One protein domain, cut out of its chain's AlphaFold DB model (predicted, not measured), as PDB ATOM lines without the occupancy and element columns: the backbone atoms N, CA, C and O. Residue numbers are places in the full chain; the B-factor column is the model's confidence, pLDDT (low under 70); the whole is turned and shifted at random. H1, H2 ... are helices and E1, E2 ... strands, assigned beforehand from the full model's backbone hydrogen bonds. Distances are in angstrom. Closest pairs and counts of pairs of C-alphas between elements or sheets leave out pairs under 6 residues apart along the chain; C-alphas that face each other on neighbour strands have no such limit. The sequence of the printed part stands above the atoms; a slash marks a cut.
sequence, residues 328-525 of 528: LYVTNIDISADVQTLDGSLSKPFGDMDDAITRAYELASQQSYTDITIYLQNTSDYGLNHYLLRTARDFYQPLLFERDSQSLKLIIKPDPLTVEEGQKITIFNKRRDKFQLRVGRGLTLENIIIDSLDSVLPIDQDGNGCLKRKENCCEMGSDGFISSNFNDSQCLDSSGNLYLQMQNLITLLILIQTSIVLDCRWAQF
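This is residues 328 to 525 of the 528 residues of an uncharacterized protein of Oxytricha trifallax (UniProt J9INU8). With little regular structure, loops join two parallel sheets set end to end, E1 E2 E4 E7 with H1 over one face, and E3 E5 E8. Hairpin E9 E10 lies beyond; the tail brings E11 back beside E6. The printed part has 198 residues with two named helices and eleven named strands: mixed, compact, radius of gyration of the C-alphas 17.5 A, spans 53 by 39 by 34 A.

E1, residues 328 to 331, begins at (13.021, -34.199, 29.313). H1 is 353 to 365, E2 367 to 377, E3 385 to 388, E4 408 to 414, E5 425 to 429, E6 436 to 438, E7 442 to 445, E8 448 to 451, H2 453 to 456, E9 474 to 476, E10 482 to 484; E11, 522 to 524, ends at (31.841, -38.081, 17.624).

H1, height over the sheet 7.4 A, runs along E2. Between parallel E1 and E2, N 328 and O 373 are within hydrogen-bond range, 2.9 A. H2 only grazes E3 E5 E8.

The printed part has no cut. E10 to E11 is a long link; 32 residues have pLDDT under 70, namely residue 392, residues 487 to 489 and residues 498 to 525.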
ATOM      1  N   LEU A 328      13.598 -33.039  29.984       98.62
ATOM      2  CA  LEU A 328      13.021 -34.199  29.313       98.62
ATOM      3  C   LEU A 328      13.462 -35.474  30.035       98.62
ATOM      4  O   LEU A 328      14.551 -35.520  30.598       98.62
ATOM      5  N   TYR A 329      12.636 -36.510  29.986       98.44
ATOM      6  CA  TYR A 329      12.892 -37.806  30.600       98.44
ATOM      7  C   TYR A 329      12.948 -38.897  29.534       98.44
ATOM      8  O   TYR A 329      12.135 -38.922  28.606       98.44
ATOM      9  N   VAL A 330      13.907 -39.806  29.688       97.81
ATOM     10  CA  VAL A 330      14.049 -41.019  28.881       97.81
ATOM     11  C   VAL A 330      13.999 -42.212  29.819       97.81
ATOM     12  O   VAL A 330      14.795 -42.292  30.748       97.81
ATOM     13  N   THR A 331      13.096 -43.148  29.566       96.44
ATOM     14  CA  THR A 331      13.012 -44.420  30.287       96.44
ATOM     15  C   THR A 331      13.622 -45.540  29.455       96.44
ATOM     16  O   THR A 331      13.662 -45.473  28.227       96.44
ATOM     17  N   ASN A 332      14.112 -46.579  30.120       94.06
ATOM     18  CA  ASN A 332      14.554 -47.809  29.475       94.06
ATOM     19  C   ASN A 332      13.444 -48.867  29.347       94.06
ATOM     20  O   ASN A 332      13.699 -49.924  28.774       94.06
ATOM     21  N   ILE A 333      12.213 -48.585  29.788       93.00
ATOM     22  CA  ILE A 333      11.043 -49.457  29.584       93.00
ATOM     23  C   ILE A 333      10.550 -49.386  28.130       93.00
ATOM     24  O   ILE A 333      10.718 -48.378  27.440       93.00
ATOM     25  N   ASP A 334       9.973 -50.478  27.627       90.31
ATOM     26  CA  ASP A 334       9.288 -50.489  26.332       90.31
ATOM     27  C   ASP A 334       8.001 -49.656  26.378       90.31
ATOM     28  O   ASP A 334       7.086 -49.922  27.158       90.31
ATOM     29  N   ILE A 335       7.921 -48.648  25.512       91.31
ATOM     30  CA  ILE A 335       6.743 -47.791  25.378       91.31
ATOM     31  C   ILE A 335       5.938 -48.255  24.168       91.31
ATOM     32  O   ILE A 335       6.446 -48.278  23.051       91.31
ATOM     33  N   SER A 336       4.672 -48.611  24.391       92.81
ATOM     34  CA  SER A 336       3.726 -49.001  23.335       92.81
ATOM     35  C   SER A 336       2.900 -47.836  22.782       92.81
ATOM     36  O   SER A 336       2.193 -48.003  21.790       92.81
ATOM     37  N   ALA A 337       2.951 -46.671  23.433       95.25
ATOM     38  CA  ALA A 337       2.286 -45.463  22.964       95.25
ATOM     39  C   ALA A 337       2.969 -44.907  21.706       95.25
ATOM     40  O   ALA A 337       4.181 -45.035  21.540       95.25
ATOM     41  N   ASP A 338       2.186 -44.240  20.855       95.38
ATOM     42  CA  ASP A 338       2.707 -43.501  19.705       95.38
ATOM     43  C   ASP A 338       3.706 -42.436  20.180       95.38
ATOM     44  O   ASP A 338       3.384 -41.593  21.028       95.38
ATOM     45  N   VAL A 339       4.910 -42.474  19.609       96.19
ATOM     46  CA  VAL A 339       6.020 -41.575  19.926       96.19
ATOM     47  C   VAL A 339       5.647 -40.098  19.766       96.19
ATOM     48  O   VAL A 339       6.141 -39.273  20.529       96.19
ATOM     49  N   GLN A 340       4.731 -39.747  18.852       96.88
ATOM     50  CA  GLN A 340       4.288 -38.356  18.668       96.88
ATOM     51  C   GLN A 340       3.402 -37.850  19.819       96.88
ATOM     52  O   GLN A 340       3.202 -36.646  19.967       96.88
ATOM     53  N   THR A 341       2.849 -38.752  20.641       96.75
ATOM     54  CA  THR A 341       2.015 -38.400  21.808       96.75
ATOM     55  C   THR A 341       2.815 -38.242  23.103       96.75
ATOM     56  O   THR A 341       2.259 -37.812  24.126       96.75
ATOM     57  N   LEU A 342       4.102 -38.595  23.062       97.06
ATOM     58  CA  LEU A 342       5.054 -38.413  24.148       97.06
ATOM     59  C   LEU A 342       5.563 -36.970  24.131       97.06
ATOM     60  O   LEU A 342       5.868 -36.411  23.081       97.06
ATOM     61  N   ASP A 343       5.658 -36.360  25.308       97.12
ATOM     62  CA  ASP A 343       6.150 -34.988  25.466       97.12
ATOM     63  C   ASP A 343       7.506 -34.927  26.183       97.12
ATOM     64  O   ASP A 343       8.090 -33.846  26.298       97.12
ATOM     65  N   GLY A 344       8.016 -36.075  26.640       97.69
ATOM     66  CA  GLY A 344       9.235 -36.185  27.429       97.69
ATOM     67  C   GLY A 344       9.063 -35.743  28.878       97.69
ATOM     68  O   GLY A 344      10.060 -35.587  29.572       97.69
ATOM     69  N   SER A 345       7.839 -35.521  29.357       98.06
ATOM     70  CA  SER A 345       7.573 -35.286  30.777       98.06
ATOM     71  C   SER A 345       7.821 -36.546  31.605       98.06
ATOM     72  O   SER A 345       7.878 -37.656  31.084       98.06
ATOM     73  N   LEU A 346       7.874 -36.388  32.930       96.56
ATOM     74  CA  LEU A 346       7.998 -37.516  33.855       96.56
ATOM     75  C   LEU A 346       6.873 -38.557  33.681       96.56
ATOM     76  O   LEU A 346       7.093 -39.747  33.873       96.56
ATOM     77  N   SER A 347       5.663 -38.115  33.313       96.69
ATOM     78  CA  SER A 347       4.507 -38.996  33.089       96.69
ATOM     79  C   SER A 347       4.464 -39.645  31.706       96.69
ATOM     80  O   SER A 347       3.773 -40.646  31.528       96.69
ATOM     81  N   LYS A 348       5.155 -39.062  30.722       97.19
ATOM     82  CA  LYS A 348       5.224 -39.545  29.337       97.19
ATOM     83  C   LYS A 348       6.663 -39.427  28.816       97.19
ATOM     84  O   LYS A 348       6.918 -38.642  27.894       97.19
ATOM     85  N   PRO A 349       7.608 -40.160  29.431       97.75
ATOM     86  CA  PRO A 349       9.005 -40.126  29.024       97.75
ATOM     87  C   PRO A 349       9.163 -40.716  27.620       97.75
ATOM     88  O   PRO A 349       8.298 -41.448  27.139       97.75
ATOM     89  N   PHE A 350      10.285 -40.431  26.969       97.56
ATOM     90  CA  PHE A 350      10.658 -41.109  25.729       97.56
ATOM     91  C   PHE A 350      11.261 -42.486  26.026       97.56
ATOM     92  O   PHE A 350      11.950 -42.660  27.027       97.56
ATOM     93  N   GLY A 351      11.024 -43.467  25.154       94.31
ATOM     94  CA  GLY A 351      11.604 -44.813  25.290       94.31
ATOM     95  C   GLY A 351      13.000 -44.941  24.674       94.31
ATOM     96  O   GLY A 351      13.683 -45.944  24.864       94.31
ATOM     97  N   ASP A 352      13.422 -43.933  23.911       94.06
ATOM     98  CA  ASP A 352      14.695 -43.891  23.204       94.06
ATOM     99  C   ASP A 352      15.258 -42.467  23.273       94.06
ATOM    100  O   ASP A 352      14.536 -41.470  23.166       94.06
ATOM    101  N   MET A 353      16.566 -42.371  23.494       95.25
ATOM    102  CA  MET A 353      17.233 -41.096  23.735       95.25
ATOM    103  C   MET A 353      17.205 -40.175  22.510       95.25
ATOM    104  O   MET A 353      17.132 -38.957  22.672       95.25
ATOM    105  N   ASP A 354      17.217 -40.721  21.295       94.12
ATOM    106  CA  ASP A 354      17.244 -39.905  20.078       94.12
ATOM    107  C   ASP A 354      15.937 -39.142  19.860       94.12
ATOM    108  O   ASP A 354      15.953 -38.039  19.308       94.12
ATOM    109  N   ASP A 355      14.817 -39.676  20.349       96.06
ATOM    110  CA  ASP A 355      13.539 -38.965  20.324       96.06
ATOM    111  C   ASP A 355      13.575 -37.765  21.267       96.06
ATOM    112  O   ASP A 355      13.203 -36.659  20.878       96.06
ATOM    113  N   ALA A 356      14.107 -37.952  22.480       97.69
ATOM    114  CA  ALA A 356      14.279 -36.868  23.441       97.69
ATOM    115  C   ALA A 356      15.247 -35.794  22.924       97.69
ATOM    116  O   ALA A 356      14.988 -34.604  23.084       97.69
ATOM    117  N   ILE A 357      16.333 -36.191  22.253       96.94
ATOM    118  CA  ILE A 357      17.260 -35.256  21.602       96.94
ATOM    119  C   ILE A 357      16.542 -34.490  20.486       96.94
ATOM    120  O   ILE A 357      16.644 -33.266  20.416       96.94
ATOM    121  N   THR A 358      15.779 -35.179  19.637       96.69
ATOM    122  CA  THR A 358      15.017 -34.547  18.550       96.69
ATOM    123  C   THR A 358      13.980 -33.565  19.098       96.69
ATOM    124  O   THR A 358      13.868 -32.443  18.602       96.69
ATOM    125  N   ARG A 359      13.286 -33.929  20.182       97.81
ATOM    126  CA  ARG A 359      12.370 -33.038  20.902       97.81
ATOM    127  C   ARG A 359      13.095 -31.843  21.523       97.81
ATOM    128  O   ARG A 359      12.577 -30.732  21.473       97.81
ATOM    129  N   ALA A 360      14.296 -32.027  22.072       98.06
ATOM    130  CA  ALA A 360      15.105 -30.926  22.594       98.06
ATOM    131  C   ALA A 360      15.459 -29.908  21.496       98.06
ATOM    132  O   ALA A 360      15.358 -28.701  21.721       98.06
ATOM    133  N   TYR A 361      15.814 -30.386  20.299       97.75
ATOM    134  CA  TYR A 361      16.051 -29.542  19.125       97.75
ATOM    135  C   TYR A 361      14.799 -28.793  18.670       97.75
ATOM    136  O   TYR A 361      14.868 -27.601  18.372       97.75
ATOM    137  N   GLU A 362      13.649 -29.461  18.666       97.75
ATOM    138  CA  GLU A 362      12.373 -28.828  18.345       97.75
ATOM    139  C   GLU A 362      12.039 -27.691  19.318       97.75
ATOM    140  O   GLU A 362      11.725 -26.584  18.884       97.75
ATOM    141  N   LEU A 363      12.169 -27.924  20.629       97.62
ATOM    142  CA  LEU A 363      11.940 -26.896  21.650       97.62
ATOM    143  C   LEU A 363      12.916 -25.718  21.495       97.62
ATOM    144  O   LEU A 363      12.521 -24.559  21.625       97.62
ATOM    145  N   ALA A 364      14.180 -26.003  21.172       97.56
ATOM    146  CA  ALA A 364      15.200 -24.977  20.970       97.56
ATOM    147  C   ALA A 364      15.015 -24.162  19.681       97.56
ATOM    148  O   ALA A 364      15.494 -23.026  19.615       97.56
ATOM    149  N   SER A 365      14.317 -24.706  18.680       97.25
ATOM    150  CA  SER A 365      14.109 -24.044  17.387       97.25
ATOM    151  C   SER A 365      13.316 -22.738  17.511       97.25
ATOM    152  O   SER A 365      13.589 -21.787  16.786       97.25
ATOM    153  N   GLN A 366      12.394 -22.639  18.475       97.56
ATOM    154  CA  GLN A 366      11.591 -21.430  18.688       97.56
ATOM    155  C   GLN A 366      12.358 -20.306  19.385       97.56
ATOM    156  O   GLN A 366      11.926 -19.155  19.356       97.56
ATOM    157  N   GLN A 367      13.465 -20.629  20.050       97.25
ATOM    158  CA  GLN A 367      14.107 -19.762  21.032       97.25
ATOM    159  C   GLN A 367      15.513 -19.364  20.579       97.25
ATOM    160  O   GLN A 367      16.203 -20.076  19.841       97.25
ATOM    161  N   SER A 368      15.974 -18.212  21.060       95.31
ATOM    162  CA  SER A 368      17.339 -17.744  20.796       95.31
ATOM    163  C   SER A 368      18.371 -18.483  21.651       95.31
ATOM    164  O   SER A 368      19.472 -18.764  21.178       95.31
ATOM    165  N   TYR A 369      18.000 -18.867  22.876       96.88
ATOM    166  CA  TYR A 369      18.855 -19.619  23.794       96.88
ATOM    167  C   TYR A 369      18.041 -20.654  24.559       96.88
ATOM    168  O   TYR A 369      17.010 -20.332  25.145       96.88
ATOM    169  N   THR A 370      18.497 -21.902  24.566       98.12
ATOM    170  CA  THR A 370      17.772 -23.003  25.200       98.12
ATOM    171  C   THR A 370      18.721 -23.935  25.938       98.12
ATOM    172  O   THR A 370      19.688 -24.412  25.354       98.12
ATOM    173  N   ASP A 371      18.424 -24.204  27.206       98.31
ATOM    174  CA  ASP A 371      19.109 -25.199  28.031       98.31
ATOM    175  C   ASP A 371      18.155 -26.369  28.289       98.31
ATOM    176  O   ASP A 371      17.176 -26.219  29.019       98.31
ATOM    177  N   ILE A 372      18.422 -27.537  27.699       98.50
ATOM    178  CA  ILE A 372      17.624 -28.748  27.943       98.50
ATOM    179  C   ILE A 372      18.452 -29.755  28.719       98.50
ATOM    180  O   ILE A 372      19.563 -30.098  28.315       98.50
ATOM    181  N   THR A 373      17.880 -30.259  29.811       98.69
ATOM    182  CA  THR A 373      18.422 -31.413  30.531       98.69
ATOM    183  C   THR A 373      17.596 -32.654  30.221       98.69
ATOM    184  O   THR A 373      16.396 -32.669  30.470       98.69
ATOM    185  N   ILE A 374      18.235 -33.688  29.683       98.62
ATOM    186  CA  ILE A 374      17.662 -35.017  29.497       98.62
ATOM    187  C   ILE A 374      18.080 -35.882  30.687       98.62
ATOM    188  O   ILE A 374      19.267 -36.167  30.869       98.62
ATOM    189  N   TYR A 375      17.098 -36.296  31.481       98.56
ATOM    190  CA  TYR A 375      17.266 -37.251  32.565       98.56
ATOM    191  C   TYR A 375      17.029 -38.675  32.076       98.56
ATOM    192  O   TYR A 375      15.989 -38.983  31.494       98.56
ATOM    193  N   LEU A 376      17.999 -39.545  32.337       98.00
ATOM    194  CA  LEU A 376      17.911 -40.972  32.052       98.00
ATOM    195  C   LEU A 376      17.395 -41.706  33.292       98.00
ATOM    196  O   LEU A 376      18.045 -41.700  34.338       98.00
ATOM    197  N   GLN A 377      16.207 -42.290  33.176       96.62
ATOM    198  CA  GLN A 377      15.527 -42.975  34.266       96.62
ATOM    199  C   GLN A 377      15.927 -44.441  34.318       96.62
ATOM    200  O   GLN A 377      15.815 -45.167  33.330       96.62
ATOM    201  N   ASN A 378      16.315 -44.876  35.508       92.81
ATOM    202  CA  ASN A 378      16.544 -46.273  35.819       92.81
ATOM    203  C   ASN A 378      15.233 -46.933  36.258       92.81
ATOM    204  O   ASN A 378      14.448 -46.359  37.015       92.81
ATOM    205  N   THR A 379      15.016 -48.162  35.805       85.44
ATOM    206  CA  THR A 379      13.876 -48.989  36.199       85.44
ATOM    207  C   THR A 379      14.367 -50.386  36.558       85.44
ATOM    208  O   THR A 379      15.416 -50.828  36.091       85.44
ATOM    209  N   SER A 380      13.619 -51.101  37.401       85.06
ATOM    210  CA  SER A 380      14.009 -52.438  37.868       85.06
ATOM    211  C   SER A 380      14.212 -53.445  36.736       85.06
ATOM    212  O   SER A 380      15.011 -54.366  36.887       85.06
ATOM    213  N   ASP A 381      13.503 -53.269  35.622       77.62
ATOM    214  CA  ASP A 381      13.406 -54.272  34.559       77.62
ATOM    215  C   ASP A 381      14.659 -54.312  33.674       77.62
ATOM    216  O   ASP A 381      15.027 -55.373  33.172       77.62
ATOM    217  N   TYR A 382      15.346 -53.176  33.521       74.06
ATOM    218  CA  TYR A 382      16.534 -53.045  32.668       74.06
ATOM    219  C   TYR A 382      17.745 -52.445  33.401       74.06
ATOM    220  O   TYR A 382      18.797 -52.226  32.796       74.06
ATOM    221  N   GLY A 383      17.622 -52.193  34.708       85.44
ATOM    222  CA  GLY A 383      18.677 -51.619  35.537       85.44
ATOM    223  C   GLY A 383      19.208 -50.294  34.980       85.44
ATOM    224  O   GLY A 383      18.489 -49.525  34.346       85.44
ATOM    225  N   LEU A 384      20.503 -50.038  35.175       88.75
ATOM    226  CA  LEU A 384      21.177 -48.795  34.765       88.75
ATOM    227  C   LEU A 384      21.489 -48.717  33.256       88.75
ATOM    228  O   LEU A 384      22.369 -47.955  32.851       88.75
ATOM    229  N   ASN A 385      20.804 -49.506  32.425       95.12
ATOM    230  CA  ASN A 385      21.120 -49.655  31.010       95.12
ATOM    231  C   ASN A 385      20.045 -49.021  30.121       95.12
ATOM    232  O   ASN A 385      18.851 -49.261  30.298       95.12
ATOM    233  N   HIS A 386      20.478 -48.259  29.119       95.81
ATOM    234  CA  HIS A 386      19.650 -47.773  28.015       95.81
ATOM    235  C   HIS A 386      20.160 -48.349  26.696       95.81
ATOM    236  O   HIS A 386      21.342 -48.653  26.558       95.81
ATOM    237  N   TYR A 387      19.276 -48.470  25.707       94.25
ATOM    238  CA  TYR A 387      19.590 -49.133  24.444       94.25
ATOM    239  C   TYR A 387      19.174 -48.265  23.260       94.25
ATOM    240  O   TYR A 387      18.006 -47.906  23.131       94.25
ATOM    241  N   LEU A 388      20.116 -47.974  22.365       94.00
ATOM    242  CA  LEU A 388      19.832 -47.385  21.058       94.00
ATOM    243  C   LEU A 388      19.645 -48.527  20.070       94.00
ATOM    244  O   LEU A 388      20.603 -49.026  19.478       94.00
ATOM    245  N   LEU A 389      18.404 -48.985  19.940       91.62
ATOM    246  CA  LEU A 389      18.072 -50.138  19.109       91.62
ATOM    247  C   LEU A 389      18.092 -49.779  17.622       91.62
ATOM    248  O   LEU A 389      17.880 -48.631  17.227       91.62
ATOM    249  N   ARG A 390      18.330 -50.794  16.788       81.88
ATOM    250  CA  ARG A 390      18.288 -50.682  15.322       81.88
ATOM    251  C   ARG A 390      16.886 -50.914  14.740       81.88
ATOM    252  O   ARG A 390      16.676 -50.688  13.548       81.88
ATOM    253  N   THR A 391      15.952 -51.443  15.525       79.69
ATOM    254  CA  THR A 391      14.619 -51.830  15.047       79.69
ATOM    255  C   THR A 391      13.931 -50.712  14.285       79.69
ATOM    256  O   THR A 391      14.064 -49.537  14.619       79.69
ATOM    257  N   ALA A 392      13.160 -51.102  13.267       69.69
ATOM    258  CA  ALA A 392      12.140 -50.224  12.728       69.69
ATOM    259  C   ALA A 392      11.173 -49.917  13.876       69.69
ATOM    260  O   ALA A 392      10.437 -50.797  14.324       69.69
ATOM    261  N   ARG A 393      11.273 -48.699  14.393       85.12
ATOM    262  CA  ARG A 393      10.355 -48.109  15.353       85.12
ATOM    263  C   ARG A 393       9.874 -46.794  14.772       85.12
ATOM    264  O   ARG A 393      10.534 -46.222  13.902       85.12
ATOM    265  N   ASP A 394       8.757 -46.314  15.282       87.44
ATOM    266  CA  ASP A 394       8.348 -44.953  14.993       87.44
ATOM    267  C   ASP A 394       9.348 -44.004  15.655       87.44
ATOM    268  O   ASP A 394       9.709 -44.165  16.825       87.44
ATOM    269  N   PHE A 395       9.854 -43.058  14.870       92.62
ATOM    270  CA  PHE A 395      10.771 -42.022  15.334       92.62
ATOM    271  C   PHE A 395       9.984 -40.760  15.634       92.62
ATOM    272  O   PHE A 395       9.062 -40.411  14.890       92.62
ATOM    273  N   TYR A 396      10.378 -40.045  16.684       96.00
ATOM    274  CA  TYR A 396       9.801 -38.737  16.948       96.00
ATOM    275  C   TYR A 396      10.034 -37.803  15.753       96.00
ATOM    276  O   TYR A 396      11.157 -37.667  15.262       96.00
ATOM    277  N   GLN A 397       8.970 -37.168  15.258       96.25
ATOM    278  CA  GLN A 397       9.045 -36.263  14.118       96.25
ATOM    279  C   GLN A 397       8.807 -34.847  14.639       96.25
ATOM    280  O   GLN A 397       7.731 -34.561  15.144       96.25
ATOM    281  N   PRO A 398       9.772 -33.926  14.525       97.31
ATOM    282  CA  PRO A 398       9.570 -32.578  15.030       97.31
ATOM    283  C   PRO A 398       8.606 -31.821  14.110       97.31
ATOM    284  O   PRO A 398       8.729 -31.922  12.883       97.31
ATOM    285  N   LEU A 399       7.683 -31.038  14.672       98.06
ATOM    286  CA  LEU A 399       6.900 -30.052  13.918       98.06
ATOM    287  C   LEU A 399       7.714 -28.783  13.682       98.06
ATOM    288  O   LEU A 399       7.521 -28.106  12.677       98.06
ATOM    289  N   LEU A 400       8.641 -28.477  14.585       98.12
ATOM    290  CA  LEU A 400       9.460 -27.274  14.528       98.12
ATOM    291  C   LEU A 400      10.909 -27.643  14.233       98.12
ATOM    292  O   LEU A 400      11.516 -28.461  14.923       98.12
ATOM    293  N   PHE A 401      11.470 -27.063  13.180       96.88
ATOM    294  CA  PHE A 401      12.780 -27.449  12.683       96.88
ATOM    295  C   PHE A 401      13.654 -26.236  12.394       96.88
ATOM    296  O   PHE A 401      13.266 -25.315  11.684       96.88
ATOM    297  N   GLU A 402      14.888 -26.275  12.877       96.00
ATOM    298  CA  GLU A 402      15.920 -25.308  12.528       96.00
ATOM    299  C   GLU A 402      17.166 -26.052  12.051       96.00
ATOM    300  O   GLU A 402      17.716 -26.893  12.765       96.00
ATOM    301  N   ARG A 403      17.660 -25.715  10.854       90.12
ATOM    302  CA  ARG A 403      18.836 -26.375  10.271       90.12
ATOM    303  C   ARG A 403      20.078 -26.230  11.147       90.12
ATOM    304  O   ARG A 403      20.778 -27.217  11.374       90.12
ATOM    305  N   ASP A 404      20.341 -25.011  11.606       86.69
ATOM    306  CA  ASP A 404      21.614 -24.668  12.238       86.69
ATOM    307  C   ASP A 404      21.588 -24.893  13.757       86.69
ATOM    308  O   ASP A 404      22.642 -25.132  14.340       86.69
ATOM    309  N   SER A 405      20.397 -24.881  14.379       83.88
ATOM    310  CA  SER A 405      20.120 -25.263  15.779       83.88
ATOM    311  C   SER A 405      21.165 -24.806  16.817       83.88
ATOM    312  O   SER A 405      21.435 -25.488  17.810       83.88
ATOM    313  N   GLN A 406      21.773 -23.634  16.616       90.06
ATOM    314  CA  GLN A 406      22.885 -23.161  17.452       90.06
ATOM    315  C   GLN A 406      22.433 -22.664  18.835       90.06
ATOM    316  O   GLN A 406      23.268 -22.339  19.672       90.06
ATOM    317  N   SER A 407      21.125 -22.603  19.099       94.81
ATOM    318  CA  SER A 407      20.557 -22.114  20.360       94.81
ATOM    319  C   SER A 407      20.587 -23.144  21.495       94.81
ATOM    320  O   SER A 407      20.491 -22.751  22.660       94.81
ATOM    321  N   LEU A 408      20.723 -24.441  21.187       97.50
ATOM    322  CA  LEU A 408      20.600 -25.530  22.160       97.50
ATOM    323  C   LEU A 408      21.908 -25.801  22.914       97.50
ATOM    324  O   LEU A 408      22.922 -26.146  22.309       97.50
ATOM    325  N   LYS A 409      21.860 -25.755  24.244       97.69
ATOM    326  CA  LYS A 409      22.802 -26.436  25.135       97.69
ATOM    327  C   LYS A 409      22.121 -27.678  25.703       97.69
ATOM    328  O   LYS A 409      21.076 -27.576  26.347       97.69
ATOM    329  N   LEU A 410      22.724 -28.836  25.472       97.94
ATOM    330  CA  LEU A 410      22.174 -30.126  25.865       97.94
ATOM    331  C   LEU A 410      22.957 -30.711  27.042       97.94
ATOM    332  O   LEU A 410      24.181 -30.812  26.983       97.94
ATOM    333  N   ILE A 411      22.254 -31.117  28.095       98.25
ATOM    334  CA  ILE A 411      22.816 -31.813  29.256       98.25
ATOM    335  C   ILE A 411      22.157 -33.187  29.328       98.25
ATOM    336  O   ILE A 411      20.935 -33.259  29.358       98.25
ATOM    337  N   ILE A 412      22.931 -34.270  29.359       98.12
ATOM    338  CA  ILE A 412      22.415 -35.638  29.505       98.12
ATOM    339  C   ILE A 412      23.039 -36.251  30.753       98.12
ATOM    340  O   ILE A 412      24.267 -36.287  30.875       98.12
ATOM    341  N   LYS A 413      22.198 -36.705  31.686       97.81
ATOM    342  CA  LYS A 413      22.652 -37.263  32.964       97.81
ATOM    343  C   LYS A 413      21.629 -38.210  33.603       97.81
ATOM    344  O   LYS A 413      20.455 -38.160  33.234       97.81
ATOM    345  N   PRO A 414      22.039 -39.053  34.566       97.94
ATOM    346  CA  PRO A 414      21.113 -39.877  35.336       97.94
ATOM    347  C   PRO A 414      20.047 -39.057  36.068       97.94
ATOM    348  O   PRO A 414      20.328 -37.965  36.569       97.94
ATOM    349  N   ASP A 415      18.827 -39.590  36.129       97.31
ATOM    350  CA  ASP A 415      17.734 -39.027  36.923       97.31
ATOM    351  C   ASP A 415      18.025 -39.215  38.425       97.31
ATOM    352  O   ASP A 415      18.028 -40.360  38.894       97.31
ATOM    353  N   PRO A 416      18.217 -38.132  39.206       96.38
ATOM    354  CA  PRO A 416      18.520 -38.231  40.635       96.38
ATOM    355  C   PRO A 416      17.389 -38.869  41.456       96.38
ATOM    356  O   PRO A 416      17.603 -39.224  42.611       96.38
ATOM    357  N   LEU A 417      16.183 -39.007  40.892       95.31
ATOM    358  CA  LEU A 417      15.070 -39.697  41.548       95.31
ATOM    359  C   LEU A 417      15.179 -41.225  41.464       95.31
ATOM    360  O   LEU A 417      14.549 -41.916  42.263       95.31
ATOM    361  N   THR A 418      15.937 -41.756  40.499       94.12
ATOM    362  CA  THR A 418      16.014 -43.207  40.222       94.12
ATOM    363  C   THR A 418      17.433 -43.773  40.288       94.12
ATOM    364  O   THR A 418      17.612 -44.992  40.272       94.12
ATOM    365  N   VAL A 419      18.443 -42.907  40.371       93.50
ATOM    366  CA  VAL A 419      19.860 -43.276  40.374       93.50
ATOM    367  C   VAL A 419      20.583 -42.530  41.488       93.50
ATOM    368  O   VAL A 419      20.428 -41.318  41.637       93.50
ATOM    369  N   GLU A 420      21.375 -43.259  42.275       94.69
ATOM    370  CA  GLU A 420      22.152 -42.667  43.364       94.69
ATOM    371  C   GLU A 420      23.273 -41.766  42.826       94.69
ATOM    372  O   GLU A 420      23.811 -41.968  41.734       94.69
ATOM    373  N   GLU A 421      23.664 -40.769  43.618       93.75
ATOM    374  CA  GLU A 421      24.705 -39.820  43.232       93.75
ATOM    375  C   GLU A 421      26.035 -40.528  42.912       93.75
ATOM    376  O   GLU A 421      26.539 -41.346  43.679       93.75
ATOM    377  N   GLY A 422      26.613 -40.207  41.750       92.62
ATOM    378  CA  GLY A 422      27.879 -40.774  41.276       92.62
ATOM    379  C   GLY A 422      27.764 -42.126  40.561       92.62
ATOM    380  O   GLY A 422      28.738 -42.549  39.932       92.62
ATOM    381  N   GLN A 423      26.598 -42.783  40.589       95.12
ATOM    382  CA  GLN A 423      26.365 -43.963  39.757       95.12
ATOM    383  C   GLN A 423      26.331 -43.578  38.276       95.12
ATOM    384  O   GLN A 423      25.856 -42.504  37.896       95.12
ATOM    385  N   LYS A 424      26.864 -44.467  37.433       95.44
ATOM    386  CA  LYS A 424      26.928 -44.273  35.985       95.44
ATOM    387  C   LYS A 424      25.841 -45.077  35.284       95.44
ATOM    388  O   LYS A 424      25.612 -46.228  35.644       95.44
ATOM    389  N   ILE A 425      25.231 -44.483  34.265       96.00
ATOM    390  CA  ILE A 425      24.322 -45.170  33.342       96.00
ATOM    391  C   ILE A 425      25.092 -45.574  32.089       96.00
ATOM    392  O   ILE A 425      25.855 -44.768  31.549       96.00
ATOM    393  N   THR A 426      24.852 -46.789  31.603       95.75
ATOM    394  CA  THR A 426      25.421 -47.272  30.341       95.75
ATOM    395  C   THR A 426      24.388 -47.180  29.224       95.75
ATOM    396  O   THR A 426      23.259 -47.644  29.355       95.75
ATOM    397  N   ILE A 427      24.775 -46.582  28.103       95.75
ATOM    398  CA  ILE A 427      23.987 -46.496  26.878       95.75
ATOM    399  C   ILE A 427      24.623 -47.429  25.852       95.75
ATOM    400  O   ILE A 427      25.688 -47.130  25.314       95.75
ATOM    401  N   PHE A 428      23.953 -48.539  25.564       94.44
ATOM    402  CA  PHE A 428      24.363 -49.499  24.548       94.44
ATOM    403  C   PHE A 428      23.899 -49.035  23.168       94.44
ATOM    404  O   PHE A 428      22.709 -49.068  22.835       94.44
ATOM    405  N   ASN A 429      24.844 -48.607  22.342       93.75
ATOM    406  CA  ASN A 429      24.626 -48.335  20.937       93.75
ATOM    407  C   ASN A 429      24.615 -49.649  20.144       93.75
ATOM    408  O   ASN A 429      25.652 -50.285  19.940       93.75
ATOM    409  N   LYS A 430      23.432 -50.031  19.660       92.50
ATOM    410  CA  LYS A 430      23.212 -51.192  18.778       92.50
ATOM    411  C   LYS A 430      22.917 -50.772  17.339       92.50
ATOM    412  O   LYS A 430      22.642 -51.603  16.467       92.50
ATOM    413  N   ARG A 431      22.951 -49.472  17.053       87.38
ATOM    414  CA  ARG A 431      22.847 -48.953  15.695       87.38
ATOM    415  C   ARG A 431      24.249 -49.073  15.122       87.38
ATOM    416  O   ARG A 431      25.128 -48.383  15.598       87.38
ATOM    417  N   ARG A 432      24.467 -49.916  14.101       80.56
ATOM    418  CA  ARG A 432      25.762 -50.120  13.387       80.56
ATOM    419  C   ARG A 432      26.432 -48.839  12.838       80.56
ATOM    420  O   ARG A 432      27.382 -48.918  12.064       80.56
ATOM    421  N   ASP A 433      25.883 -47.680  13.148       71.06
ATOM    422  CA  ASP A 433      26.407 -46.373  12.830       71.06
ATOM    423  C   ASP A 433      27.079 -45.761  14.068       71.06
ATOM    424  O   ASP A 433      26.966 -46.225  15.204       71.06
ATOM    425  N   LYS A 434      27.793 -44.673  13.837       79.81
ATOM    426  CA  LYS A 434      28.358 -43.846  14.889       79.81
ATOM    427  C   LYS A 434      27.211 -43.225  15.678       79.81
ATOM    428  O   LYS A 434      26.263 -42.705  15.090       79.81
ATOM    429  N   PHE A 435      27.337 -43.201  16.999       82.56
ATOM    430  CA  PHE A 435      26.487 -42.343  17.809       82.56
ATOM    431  C   PHE A 435      26.878 -40.884  17.535       82.56
ATOM    432  O   PHE A 435      27.950 -40.423  17.935       82.56
ATOM    433  N   GLN A 436      26.048 -40.188  16.756       86.00
ATOM    434  CA  GLN A 436      26.308 -38.826  16.300       86.00
ATOM    435  C   GLN A 436      25.338 -37.865  16.965       86.00
ATOM    436  O   GLN A 436      24.128 -37.944  16.769       86.00
ATOM    437  N   LEU A 437      25.894 -36.900  17.689       88.19
ATOM    438  CA  LEU A 437      25.140 -35.785  18.231       88.19
ATOM    439  C   LEU A 437      25.532 -34.521  17.479       88.19
ATOM    440  O   LEU A 437      26.708 -34.148  17.411       88.19
ATOM    441  N   ARG A 438      24.525 -33.833  16.935       88.50
ATOM    442  CA  ARG A 438      24.681 -32.416  16.609       88.50
ATOM    443  C   ARG A 438      24.923 -31.691  17.928       88.50
ATOM    444  O   ARG A 438      24.299 -32.031  18.935       88.50
ATOM    445  N   VAL A 439      25.840 -30.736  17.934       89.38
ATOM    446  CA  VAL A 439      26.121 -29.918  19.114       89.38
ATOM    447  C   VAL A 439      25.840 -28.478  18.725       89.38
ATOM    448  O   VAL A 439      26.456 -27.952  17.799       89.38
ATOM    449  N   GLY A 440      24.853 -27.883  19.397       92.31
ATOM    450  CA  GLY A 440      24.517 -26.471  19.258       92.31
ATOM    451  C   GLY A 440      25.499 -25.603  20.046       92.31
ATOM    452  O   GLY A 440      26.701 -25.628  19.812       92.31
ATOM    453  N   ARG A 441      24.981 -24.862  21.026       94.81
ATOM    454  CA  ARG A 441      25.758 -24.024  21.949       94.81
ATOM    455  C   ARG A 441      26.628 -24.825  22.923       94.81
ATOM    456  O   ARG A 441      27.566 -24.282  23.494       94.81
ATOM    457  N   GLY A 442      26.289 -26.085  23.182       95.81
ATOM    458  CA  GLY A 442      27.115 -26.948  24.021       95.81
ATOM    459  C   GLY A 442      26.489 -28.305  24.303       95.81
ATOM    460  O   GLY A 442      25.277 -28.485  24.190       95.81
ATOM    461  N   LEU A 443      27.335 -29.253  24.697       96.25
ATOM    462  CA  LEU A 443      26.952 -30.592  25.130       96.25
ATOM    463  C   LEU A 443      27.628 -30.897  26.468       96.25
ATOM    464  O   LEU A 443      28.811 -30.615  26.653       96.25
ATOM    465  N   THR A 444      26.887 -31.480  27.402       97.38
ATOM    466  CA  THR A 444      27.412 -31.976  28.676       97.38
ATOM    467  C   THR A 444      26.865 -33.374  28.921       97.38
ATOM    468  O   THR A 444      25.654 -33.573  28.928       97.38
ATOM    469  N   LEU A 445      27.761 -34.340  29.115       96.50
ATOM    470  CA  LEU A 445      27.431 -35.708  29.508       96.50
ATOM    471  C   LEU A 445      27.972 -35.925  30.923       96.50
ATOM    472  O   LEU A 445      29.176 -35.777  31.139       96.50
ATOM    473  N   GLU A 446      27.109 -36.249  31.883       97.25
ATOM    474  CA  GLU A 446      27.503 -36.458  33.283       97.25
ATOM    475  C   GLU A 446      27.194 -37.894  33.692       97.25
ATOM    476  O   GLU A 446      26.052 -38.327  33.591       97.25
ATOM    477  N   ASN A 447      28.199 -38.632  34.174       96.62
ATOM    478  CA  ASN A 447      28.045 -40.016  34.641       96.62
ATOM    479  C   ASN A 447      27.402 -40.962  33.605       96.62
ATOM    480  O   ASN A 447      26.612 -41.837  33.950       96.62
ATOM    481  N   ILE A 448      27.763 -40.805  32.330       96.06
ATOM    482  CA  ILE A 448      27.311 -41.666  31.231       96.06
ATOM    483  C   ILE A 448      28.483 -42.492  30.695       96.06
ATOM    484  O   ILE A 448      29.586 -41.973  30.515       96.06
ATOM    485  N   ILE A 449      28.231 -43.767  30.414       94.75
ATOM    486  CA  ILE A 449      29.088 -44.654  29.624       94.75
ATOM    487  C   ILE A 449      28.362 -44.906  28.302       94.75
ATOM    488  O   ILE A 449      27.183 -45.242  28.309       94.75
ATOM    489  N   ILE A 450      29.039 -44.733  27.167       94.06
ATOM    490  CA  ILE A 450      28.491 -45.085  25.850       94.06
ATOM    491  C   ILE A 450      29.243 -46.317  25.365       94.06
ATOM    492  O   ILE A 450      30.425 -46.225  25.036       94.06
ATOM    493  N   ASP A 451      28.555 -47.451  25.319       92.69
ATOM    494  CA  ASP A 451      29.096 -48.722  24.854       92.69
ATOM    495  C   ASP A 451      28.615 -48.970  23.421       92.69
ATOM    496  O   ASP A 451      27.417 -49.002  23.159       92.69
ATOM    497  N   SER A 452      29.536 -49.093  22.467       91.94
ATOM    498  CA  SER A 452      29.213 -49.347  21.053       91.94
ATOM    499  C   SER A 452      29.677 -50.718  20.567       91.94
ATOM    500  O   SER A 452      29.755 -50.931  19.357       91.94
ATOM    501  N   LEU A 453      29.979 -51.652  21.472       90.44
ATOM    502  CA  LEU A 453      30.509 -52.966  21.116       90.44
ATOM    503  C   LEU A 453      29.543 -53.752  20.213       90.44
ATOM    504  O   LEU A 453      29.944 -54.304  19.187       90.44
ATOM    505  N   ASP A 454      28.245 -53.698  20.513       90.06
ATOM    506  CA  ASP A 454      27.204 -54.350  19.712       90.06
ATOM    507  C   ASP A 454      27.058 -53.763  18.298       90.06
ATOM    508  O   ASP A 454      26.605 -54.448  17.380       90.06
ATOM    509  N   SER A 455      27.471 -52.510  18.073       88.06
ATOM    510  CA  SER A 455      27.402 -51.871  16.749       88.06
ATOM    511  C   SER A 455      28.330 -52.520  15.714       88.06
ATOM    512  O   SER A 455      28.188 -52.274  14.513       88.06
ATOM    513  N   VAL A 456      29.266 -53.366  16.154       86.06
ATOM    514  CA  VAL A 456      30.189 -54.105  15.286       86.06
ATOM    515  C   VAL A 456      29.500 -55.273  14.576       86.06
ATOM    516  O   VAL A 456      29.891 -55.616  13.458       86.06
ATOM    517  N   LEU A 457      28.445 -55.843  15.170       86.25
ATOM    518  CA  LEU A 457      27.788 -57.047  14.665       86.25
ATOM    519  C   LEU A 457      27.121 -56.783  13.298       86.25
ATOM    520  O   LEU A 457      26.238 -55.922  13.186       86.25
ATOM    521  N   PRO A 458      27.517 -57.487  12.222       84.25
ATOM    522  CA  PRO A 458      26.888 -57.323  10.921       84.25
ATOM    523  C   PRO A 458      25.513 -58.014  10.870       84.25
ATOM    524  O   PRO A 458      25.245 -58.970  11.587       84.25
ATOM    525  N   ILE A 459      24.598 -57.499  10.037       84.00
ATOM    526  CA  ILE A 459      23.173 -57.912  10.041       84.00
ATOM    527  C   ILE A 459      23.019 -59.387   9.667       84.00
ATOM    528  O   ILE A 459      22.168 -60.081  10.203       84.00
ATOM    529  N   ASP A 460      23.844 -59.855   8.737       85.50
ATOM    530  CA  ASP A 460      23.904 -61.243   8.286       85.50
ATOM    531  C   ASP A 460      24.395 -62.210   9.373       85.50
ATOM    532  O   ASP A 460      24.199 -63.414   9.238       85.50
ATOM    533  N   GLN A 461      24.967 -61.690  10.462       84.25
ATOM    534  CA  GLN A 461      25.401 -62.458  11.631       84.25
ATOM    535  C   GLN A 461      24.546 -62.197  12.872       84.25
ATOM    536  O   GLN A 461      24.749 -62.824  13.909       84.25
ATOM    537  N   ASP A 462      23.543 -61.324  12.765       87.56
ATOM    538  CA  ASP A 462      22.531 -61.115  13.797       87.56
ATOM    539  C   ASP A 462      21.390 -62.138  13.658       87.56
ATOM    540  O   ASP A 462      20.209 -61.788  13.590       87.56
ATOM    541  N   GLY A 463      21.738 -63.428  13.575       83.94
ATOM    542  CA  GLY A 463      20.777 -64.512  13.323       83.94
ATOM    543  C   GLY A 463      19.657 -64.589  14.367       83.94
ATOM    544  O   GLY A 463      18.523 -64.936  14.042       83.94
ATOM    545  N   ASN A 464      19.953 -64.170  15.600       85.81
ATOM    546  CA  ASN A 464      19.011 -64.165  16.719       85.81
ATOM    547  C   ASN A 464      18.258 -62.833  16.889       85.81
ATOM    548  O   ASN A 464      17.361 -62.734  17.731       85.81
ATOM    549  N   GLY A 465      18.568 -61.814  16.080       89.62
ATOM    550  CA  GLY A 465      17.962 -60.489  16.194       89.62
ATOM    551  C   GLY A 465      18.331 -59.773  17.494       89.62
ATOM    552  O   GLY A 465      17.512 -59.034  18.035       89.62
ATOM    553  N   CYS A 466      19.530 -60.003  18.019       91.12
ATOM    554  CA  CYS A 466      20.033 -59.371  19.230       91.12
ATOM    555  C   CYS A 466      20.123 -57.838  19.105       91.12
ATOM    556  O   CYS A 466      19.838 -57.114  20.061       91.12
ATOM    557  N   LEU A 467      20.408 -57.294  17.912       90.62
ATOM    558  CA  LEU A 467      20.412 -55.834  17.696       90.62
ATOM    559  C   LEU A 467      19.020 -55.197  17.832       90.62
ATOM    560  O   LEU A 467      18.884 -53.969  17.832       90.62
ATOM    561  N   LYS A 468      17.976 -56.027  17.922       90.94
ATOM    562  CA  LYS A 468      16.584 -55.618  18.110       90.94
ATOM    563  C   LYS A 468      16.108 -55.708  19.558       90.94
ATOM    564  O   LYS A 468      14.979 -55.314  19.831       90.94
ATOM    565  N   ARG A 469      16.932 -56.239  20.462       90.56
ATOM    566  CA  ARG A 469      16.561 -56.546  21.844       90.56
ATOM    567  C   ARG A 469      17.385 -55.714  22.826       90.56
ATOM    568  O   ARG A 469      18.506 -55.303  22.527       90.56
ATOM    569  N   LYS A 470      16.818 -55.476  24.009       91.81
ATOM    570  CA  LYS A 470      17.437 -54.742  25.126       91.81
ATOM    571  C   LYS A 470      18.324 -55.658  25.982       91.81
ATOM    572  O   LYS A 470      18.125 -55.791  27.179       91.81
ATOM    573  N   GLU A 471      19.266 -56.336  25.337       90.81
ATOM    574  CA  GLU A 471      20.218 -57.272  25.953       90.81
ATOM    575  C   GLU A 471      21.562 -57.152  25.237       90.81
ATOM    576  O   GLU A 471      21.558 -56.904  24.039       90.81
ATOM    577  N   ASN A 472      22.701 -57.299  25.908       90.75
ATOM    578  CA  ASN A 472      24.008 -57.136  25.255       90.75
ATOM    579  C   ASN A 472      24.275 -58.304  24.297       90.75
ATOM    580  O   ASN A 472      24.061 -59.458  24.670       90.75
ATOM    581  N   CYS A 473      24.732 -58.025  23.074       90.12
ATOM    582  CA  CYS A 473      25.117 -59.080  22.126       90.12
ATOM    583  C   CYS A 473      26.543 -59.547  22.376       90.12
ATOM    584  O   CYS A 473      26.839 -60.742  22.327       90.12
ATOM    585  N   CYS A 474      27.403 -58.575  22.636       90.31
ATOM    586  CA  CYS A 474      28.821 -58.718  22.829       90.31
ATOM    587  C   CYS A 474      29.175 -58.172  24.208       90.31
ATOM    588  O   CYS A 474      28.694 -57.114  24.609       90.31
ATOM    589  N   GLU A 475      30.032 -58.885  24.924       89.69
ATOM    590  CA  GLU A 475      30.537 -58.458  26.225       89.69
ATOM    591  C   GLU A 475      32.052 -58.583  26.244       89.69
ATOM    592  O   GLU A 475      32.620 -59.545  25.723       89.69
ATOM    593  N   MET A 476      32.715 -57.597  26.844       84.50
ATOM    594  CA  MET A 476      34.137 -57.691  27.129       84.50
ATOM    595  C   MET A 476      34.317 -58.441  28.449       84.50
ATOM    596  O   MET A 476      33.967 -57.936  29.517       84.50
ATOM    597  N   GLY A 477      34.856 -59.654  28.367       82.88
ATOM    598  CA  GLY A 477      35.229 -60.457  29.520       82.88
ATOM    599  C   GLY A 477      36.266 -59.751  30.394       82.88
ATOM    600  O   GLY A 477      36.991 -58.851  29.961       82.88
ATOM    601  N   SER A 478      36.374 -60.181  31.651       86.88
ATOM    602  CA  SER A 478      37.363 -59.651  32.603       86.88
ATOM    603  C   SER A 478      38.818 -59.849  32.161       86.88
ATOM    604  O   SER A 478      39.721 -59.187  32.663       86.88
ATOM    605  N   ASP A 479      39.046 -60.793  31.254       85.38
ATOM    606  CA  ASP A 479      40.322 -61.107  30.617       85.38
ATOM    607  C   ASP A 479      40.614 -60.234  29.381       85.38
ATOM    608  O   ASP A 479      41.674 -60.370  28.770       85.38
ATOM    609  N   GLY A 480      39.702 -59.323  29.027       82.19
ATOM    610  CA  GLY A 480      39.789 -58.473  27.842       82.19
ATOM    611  C   GLY A 480      39.372 -59.175  26.549       82.19
ATOM    612  O   GLY A 480      39.492 -58.575  25.480       82.19
ATOM    613  N   PHE A 481      38.886 -60.419  26.615       81.69
ATOM    614  CA  PHE A 481      38.372 -61.122  25.444       81.69
ATOM    615  C   PHE A 481      36.901 -60.793  25.223       81.69
ATOM    616  O   PHE A 481      36.096 -60.779  26.149       81.69
ATOM    617  N   ILE A 482      36.539 -60.536  23.969       83.38
ATOM    618  CA  ILE A 482      35.155 -60.247  23.599       83.38
ATOM    619  C   ILE A 482      34.439 -61.572  23.367       83.38
ATOM    620  O   ILE A 482      34.792 -62.330  22.463       83.38
ATOM    621  N   SER A 483      33.432 -61.842  24.184       82.19
ATOM    622  CA  SER A 483      32.550 -62.997  24.053       82.19
ATOM    623  C   SER A 483      31.194 -62.570  23.512       82.19
ATOM    624  O   SER A 483      30.738 -61.452  23.752       82.19
ATOM    625  N   SER A 484      30.530 -63.467  22.789       80.50
ATOM    626  CA  SER A 484      29.121 -63.297  22.464       80.50
ATOM    627  C   SER A 484      28.237 -63.905  23.547       80.50
ATOM    628  O   SER A 484      28.512 -64.995  24.051       80.50
ATOM    629  N   ASN A 485      27.140 -63.224  23.868       79.12
ATOM    630  CA  ASN A 485      26.123 -63.756  24.777       79.12
ATOM    631  C   ASN A 485      25.226 -64.807  24.111       79.12
ATOM    632  O   ASN A 485      24.571 -65.591  24.799       79.12
ATOM    633  N   PHE A 486      25.194 -64.848  22.774       72.81
ATOM    634  CA  PHE A 486      24.403 -65.815  22.020       72.81
ATOM    635  C   PHE A 486      25.303 -66.767  21.247       72.81
ATOM    636  O   PHE A 486      26.211 -66.340  20.531       72.81
ATOM    637  N   ASN A 487      24.968 -68.057  21.326       69.44
ATOM    638  CA  ASN A 487      25.685 -69.141  20.652       69.44
ATOM    639  C   ASN A 487      25.827 -68.928  19.132       69.44
ATOM    640  O   ASN A 487      26.795 -69.410  18.550       69.44
ATOM    641  N   ASP A 488      24.902 -68.191  18.504       62.97
ATOM    642  CA  ASP A 488      24.900 -67.952  17.053       62.97
ATOM    643  C   ASP A 488      25.366 -66.545  16.638       62.97
ATOM    644  O   ASP A 488      25.541 -66.297  15.447       62.97
ATOM    645  N   SER A 489      25.566 -65.608  17.576       61.16
ATOM    646  CA  SER A 489      26.096 -64.279  17.234       61.16
ATOM    647  C   SER A 489      27.618 -64.308  17.290       61.16
ATOM    648  O   SER A 489      28.188 -64.600  18.339       61.16
ATOM    649  N   GLN A 490      28.283 -63.986  16.183       73.88
ATOM    650  CA  GLN A 490      29.740 -63.877  16.132       73.88
ATOM    651  C   GLN A 490      30.145 -62.407  16.300       73.88
ATOM    652  O   GLN A 490      30.098 -61.620  15.363       73.88
ATOM    653  N   CYS A 491      30.528 -62.018  17.521       79.44
ATOM    654  CA  CYS A 491      31.095 -60.687  17.791       79.44
ATOM    655  C   CYS A 491      32.520 -60.533  17.231       79.44
ATOM    656  O   CYS A 491      33.000 -59.419  17.014       79.44
ATOM    657  N   LEU A 492      33.179 -61.664  16.982       79.31
ATOM    658  CA  LEU A 492      34.505 -61.776  16.398       79.31
ATOM    659  C   LEU A 492      34.416 -62.527  15.073       79.31
ATOM    660  O   LEU A 492      33.592 -63.427  14.919       79.31
ATOM    661  N   ASP A 493      35.286 -62.180  14.134       77.44
ATOM    662  CA  ASP A 493      35.455 -62.916  12.895       77.44
ATOM    663  C   ASP A 493      36.042 -64.314  13.128       77.44
ATOM    664  O   ASP A 493      36.468 -64.680  14.226       77.44
ATOM    665  N   SER A 494      36.095 -65.123  12.068       78.38
ATOM    666  CA  SER A 494      36.654 -66.480  12.126       78.38
ATOM    667  C   SER A 494      38.136 -66.530  12.523       78.38
ATOM    668  O   SER A 494      38.653 -67.611  12.798       78.38
ATOM    669  N   SER A 495      38.823 -65.383  12.544       77.31
ATOM    670  CA  SER A 495      40.211 -65.224  12.983       77.31
ATOM    671  C   SER A 495      40.324 -64.663  14.408       77.31
ATOM    672  O   SER A 495      41.439 -64.441  14.876       77.31
ATOM    673  N   GLY A 496      39.203 -64.441  15.104       73.44
ATOM    674  CA  GLY A 496      39.159 -63.871  16.450       73.44
ATOM    675  C   GLY A 496      39.330 -62.348  16.498       73.44
ATOM    676  O   GLY A 496      39.541 -61.809  17.582       73.44
ATOM    677  N   ASN A 497      39.257 -61.645  15.364       75.62
ATOM    678  CA  ASN A 497      39.332 -60.183  15.324       75.62
ATOM    679  C   ASN A 497      37.934 -59.565  15.342       75.62
ATOM    680  O   ASN A 497      36.981 -60.135  14.823       75.62
ATOM    681  N   LEU A 498      37.802 -58.349  15.867       69.81
ATOM    682  CA  LEU A 498      36.574 -57.575  15.698       69.81
ATOM    683  C   LEU A 498      36.306 -57.308  14.209       69.81
ATOM    684  O   LEU A 498      37.210 -56.904  13.478       69.81
ATOM    685  N   TYR A 499      35.043 -57.427  13.777       61.75
ATOM    686  CA  TYR A 499      34.614 -57.112  12.402       61.75
ATOM    687  C   TYR A 499      34.869 -55.655  11.974       61.75
ATOM    688  O   TYR A 499      34.719 -55.310  10.799       61.75
ATOM    689  N   LEU A 500      35.295 -54.792  12.899       59.09
ATOM    690  CA  LEU A 500      35.858 -53.487  12.587       59.09
ATOM    691  C   LEU A 500      37.247 -53.643  11.947       59.09
ATOM    692  O   LEU A 500      38.275 -53.384  12.570       59.09
ATOM    693  N   GLN A 501      37.288 -53.938  10.647       46.88
ATOM    694  CA  GLN A 501      38.389 -53.435   9.831       46.88
ATOM    695  C   GLN A 501      38.277 -51.906   9.792       46.88
ATOM    696  O   GLN A 501      37.651 -51.331   8.903       46.88
ATOM    697  N   MET A 502      38.887 -51.234  10.770       46.59
ATOM    698  CA  MET A 502      39.172 -49.805  10.692       46.59
ATOM    699  C   MET A 502      40.185 -49.565   9.566       46.59
ATOM    700  O   MET A 502      41.383 -49.405   9.792       46.59
ATOM    701  N   GLN A 503      39.714 -49.539   8.320       39.75
ATOM    702  CA  GLN A 503      40.464 -48.908   7.247       39.75
ATOM    703  C   GLN A 503      40.462 -47.401   7.526       39.75
ATOM    704  O   GLN A 503      39.488 -46.708   7.252       39.75
ATOM    705  N   ASN A 504      41.570 -46.922   8.095       38.88
ATOM    706  CA  ASN A 504      41.898 -45.519   8.357       38.88
ATOM    707  C   ASN A 504      41.005 -44.799   9.381       38.88
ATOM    708  O   ASN A 504      40.075 -44.094   9.008       38.88
ATOM    709  N   LEU A 505      41.378 -44.824  10.664       39.97
ATOM    710  CA  LEU A 505      41.149 -43.661  11.525       39.97
ATOM    711  C   LEU A 505      42.205 -43.607  12.632       39.97
ATOM    712  O   LEU A 505      42.452 -44.584  13.329       39.97
ATOM    713  N   ILE A 506      42.835 -42.443  12.751       31.50
ATOM    714  CA  ILE A 506      43.740 -42.076  13.835       31.50
ATOM    715  C   ILE A 506      42.956 -42.143  15.147       31.50
ATOM    716  O   ILE A 506      41.928 -41.486  15.300       31.50
ATOM    717  N   THR A 507      43.443 -42.954  16.078       33.78
ATOM    718  CA  THR A 507      42.894 -43.143  17.419       33.78
ATOM    719  C   THR A 507      42.904 -41.826  18.200       33.78
ATOM    720  O   THR A 507      43.971 -41.300  18.512       33.78
ATOM    721  N   LEU A 508      41.724 -41.314  18.560       31.55
ATOM    722  CA  LEU A 508      41.553 -40.354  19.651       31.55
ATOM    723  C   LEU A 508      40.750 -41.056  20.751       31.55
ATOM    724  O   LEU A 508      39.525 -41.120  20.701       31.55
ATOM    725  N   LEU A 509      41.464 -41.638  21.711       31.39
ATOM    726  CA  LEU A 509      40.890 -42.225  22.917       31.39
ATOM    727  C   LEU A 509      40.596 -41.071  23.890       31.39
ATOM    728  O   LEU A 509      41.534 -40.455  24.396       31.39
ATOM    729  N   ILE A 510      39.326 -40.738  24.133       35.06
ATOM    730  CA  ILE A 510      38.957 -39.766  25.174       35.06
ATOM    731  C   ILE A 510      38.373 -40.527  26.368       35.06
ATOM    732  O   ILE A 510      37.183 -40.821  26.417       35.06
ATOM    733  N   LEU A 511      39.217 -40.812  27.362       29.89
ATOM    734  CA  LEU A 511      38.778 -41.142  28.720       29.89
ATOM    735  C   LEU A 511      38.295 -39.842  29.387       29.89
ATOM    736  O   LEU A 511      39.094 -39.060  29.903       29.89
ATOM    737  N   ILE A 512      36.988 -39.567  29.331       36.03
ATOM    738  CA  ILE A 512      36.387 -38.381  29.964       36.03
ATOM    739  C   ILE A 512      36.170 -38.683  31.449       36.03
ATOM    740  O   ILE A 512      35.182 -39.308  31.827       36.03
ATOM    741  N   GLN A 513      37.093 -38.233  32.300       31.27
ATOM    742  CA  GLN A 513      36.910 -38.254  33.758       31.27
ATOM    743  C   GLN A 513      36.728 -36.859  34.380       31.27
ATOM    744  O   GLN A 513      36.644 -36.741  35.596       31.27
ATOM    745  N   THR A 514      36.604 -35.801  33.574       35.66
ATOM    746  CA  THR A 514      36.244 -34.448  34.036       35.66
ATOM    747  C   THR A 514      35.428 -33.720  32.968       35.66
ATOM    748  O   THR A 514      35.620 -33.958  31.778       35.66
ATOM    749  N   SER A 515      34.484 -32.878  33.392       34.28
ATOM    750  CA  SER A 515      33.534 -32.143  32.548       34.28
ATOM    751  C   SER A 515      34.238 -31.367  31.427       34.28
ATOM    752  O   SER A 515      34.882 -30.351  31.682       34.28
ATOM    753  N   ILE A 516      34.109 -31.824  30.179       38.34
ATOM    754  CA  ILE A 516      34.602 -31.096  29.003       38.34
ATOM    755  C   ILE A 516      33.440 -30.283  28.430       38.34
ATOM    756  O   ILE A 516      32.432 -30.844  28.006       38.34
ATOM    757  N   VAL A 517      33.591 -28.959  28.386       37.81
ATOM    758  CA  VAL A 517      32.752 -28.092  27.550       37.81
ATOM    759  C   VAL A 517      33.332 -28.151  26.137       37.81
ATOM    760  O   VAL A 517      34.362 -27.541  25.862       37.81
ATOM    761  N   LEU A 518      32.722 -28.950  25.259       39.53
ATOM    762  CA  LEU A 518      33.095 -29.014  23.844       39.53
ATOM    763  C   LEU A 518      32.347 -27.919  23.075       39.53
ATOM    764  O   LEU A 518      31.129 -27.994  22.927       39.53
ATOM    765  N   ASP A 519      33.085 -26.934  22.566       34.03
ATOM    766  CA  ASP A 519      32.592 -25.918  21.627       34.03
ATOM    767  C   ASP A 519      32.960 -26.351  20.193       34.03
ATOM    768  O   ASP A 519      33.880 -25.837  19.558       34.03
ATOM    769  N   CYS A 520      32.317 -27.423  19.719       33.78
ATOM    770  CA  CYS A 520      32.545 -28.031  18.404       33.78
ATOM    771  C   CYS A 520      31.194 -28.320  17.744       33.78
ATOM    772  O   CYS A 520      30.346 -28.935  18.372       33.78
ATOM    773  N   ARG A 521      31.008 -27.968  16.459       38.62
ATOM    774  CA  ARG A 521      29.735 -28.167  15.716       38.62
ATOM    775  C   ARG A 521      29.287 -29.635  15.583       38.62
ATOM    776  O   ARG A 521      28.137 -29.896  15.241       38.62
ATOM    777  N   TRP A 522      30.190 -30.584  15.835       34.75
ATOM    778  CA  TRP A 522      29.932 -32.024  15.827       34.75
ATOM    779  C   TRP A 522      30.784 -32.701  16.906       34.75
ATOM    780  O   TRP A 522      31.989 -32.449  16.971       34.75
ATOM    781  N   ALA A 523      30.183 -33.580  17.710       43.94
ATOM    782  CA  ALA A 523      30.904 -34.487  18.602       43.94
ATOM    783  C   ALA A 523      30.725 -35.929  18.104       43.94
ATOM    784  O   ALA A 523      29.606 -36.368  17.840       43.94
ATOM    785  N   GLN A 524      31.834 -36.654  17.951       41.47
ATOM    786  CA  GLN A 524      31.841 -38.081  17.624       41.47
ATOM    787  C   GLN A 524      32.489 -38.839  18.777       41.47
ATOM    788  O   GLN A 524      33.612 -38.517  19.166       41.47
ATOM    789  N   PHE A 525      31.793 -39.847  19.298       41.88
ATOM    790  CA  PHE A 525      32.305 -40.713  20.353       41.88
ATOM    791  C   PHE A 525      32.683 -42.069  19.757       41.88
ATOM    792  O   PHE A 525      31.867 -42.713  19.101       41.88
TER     793      PHE A 525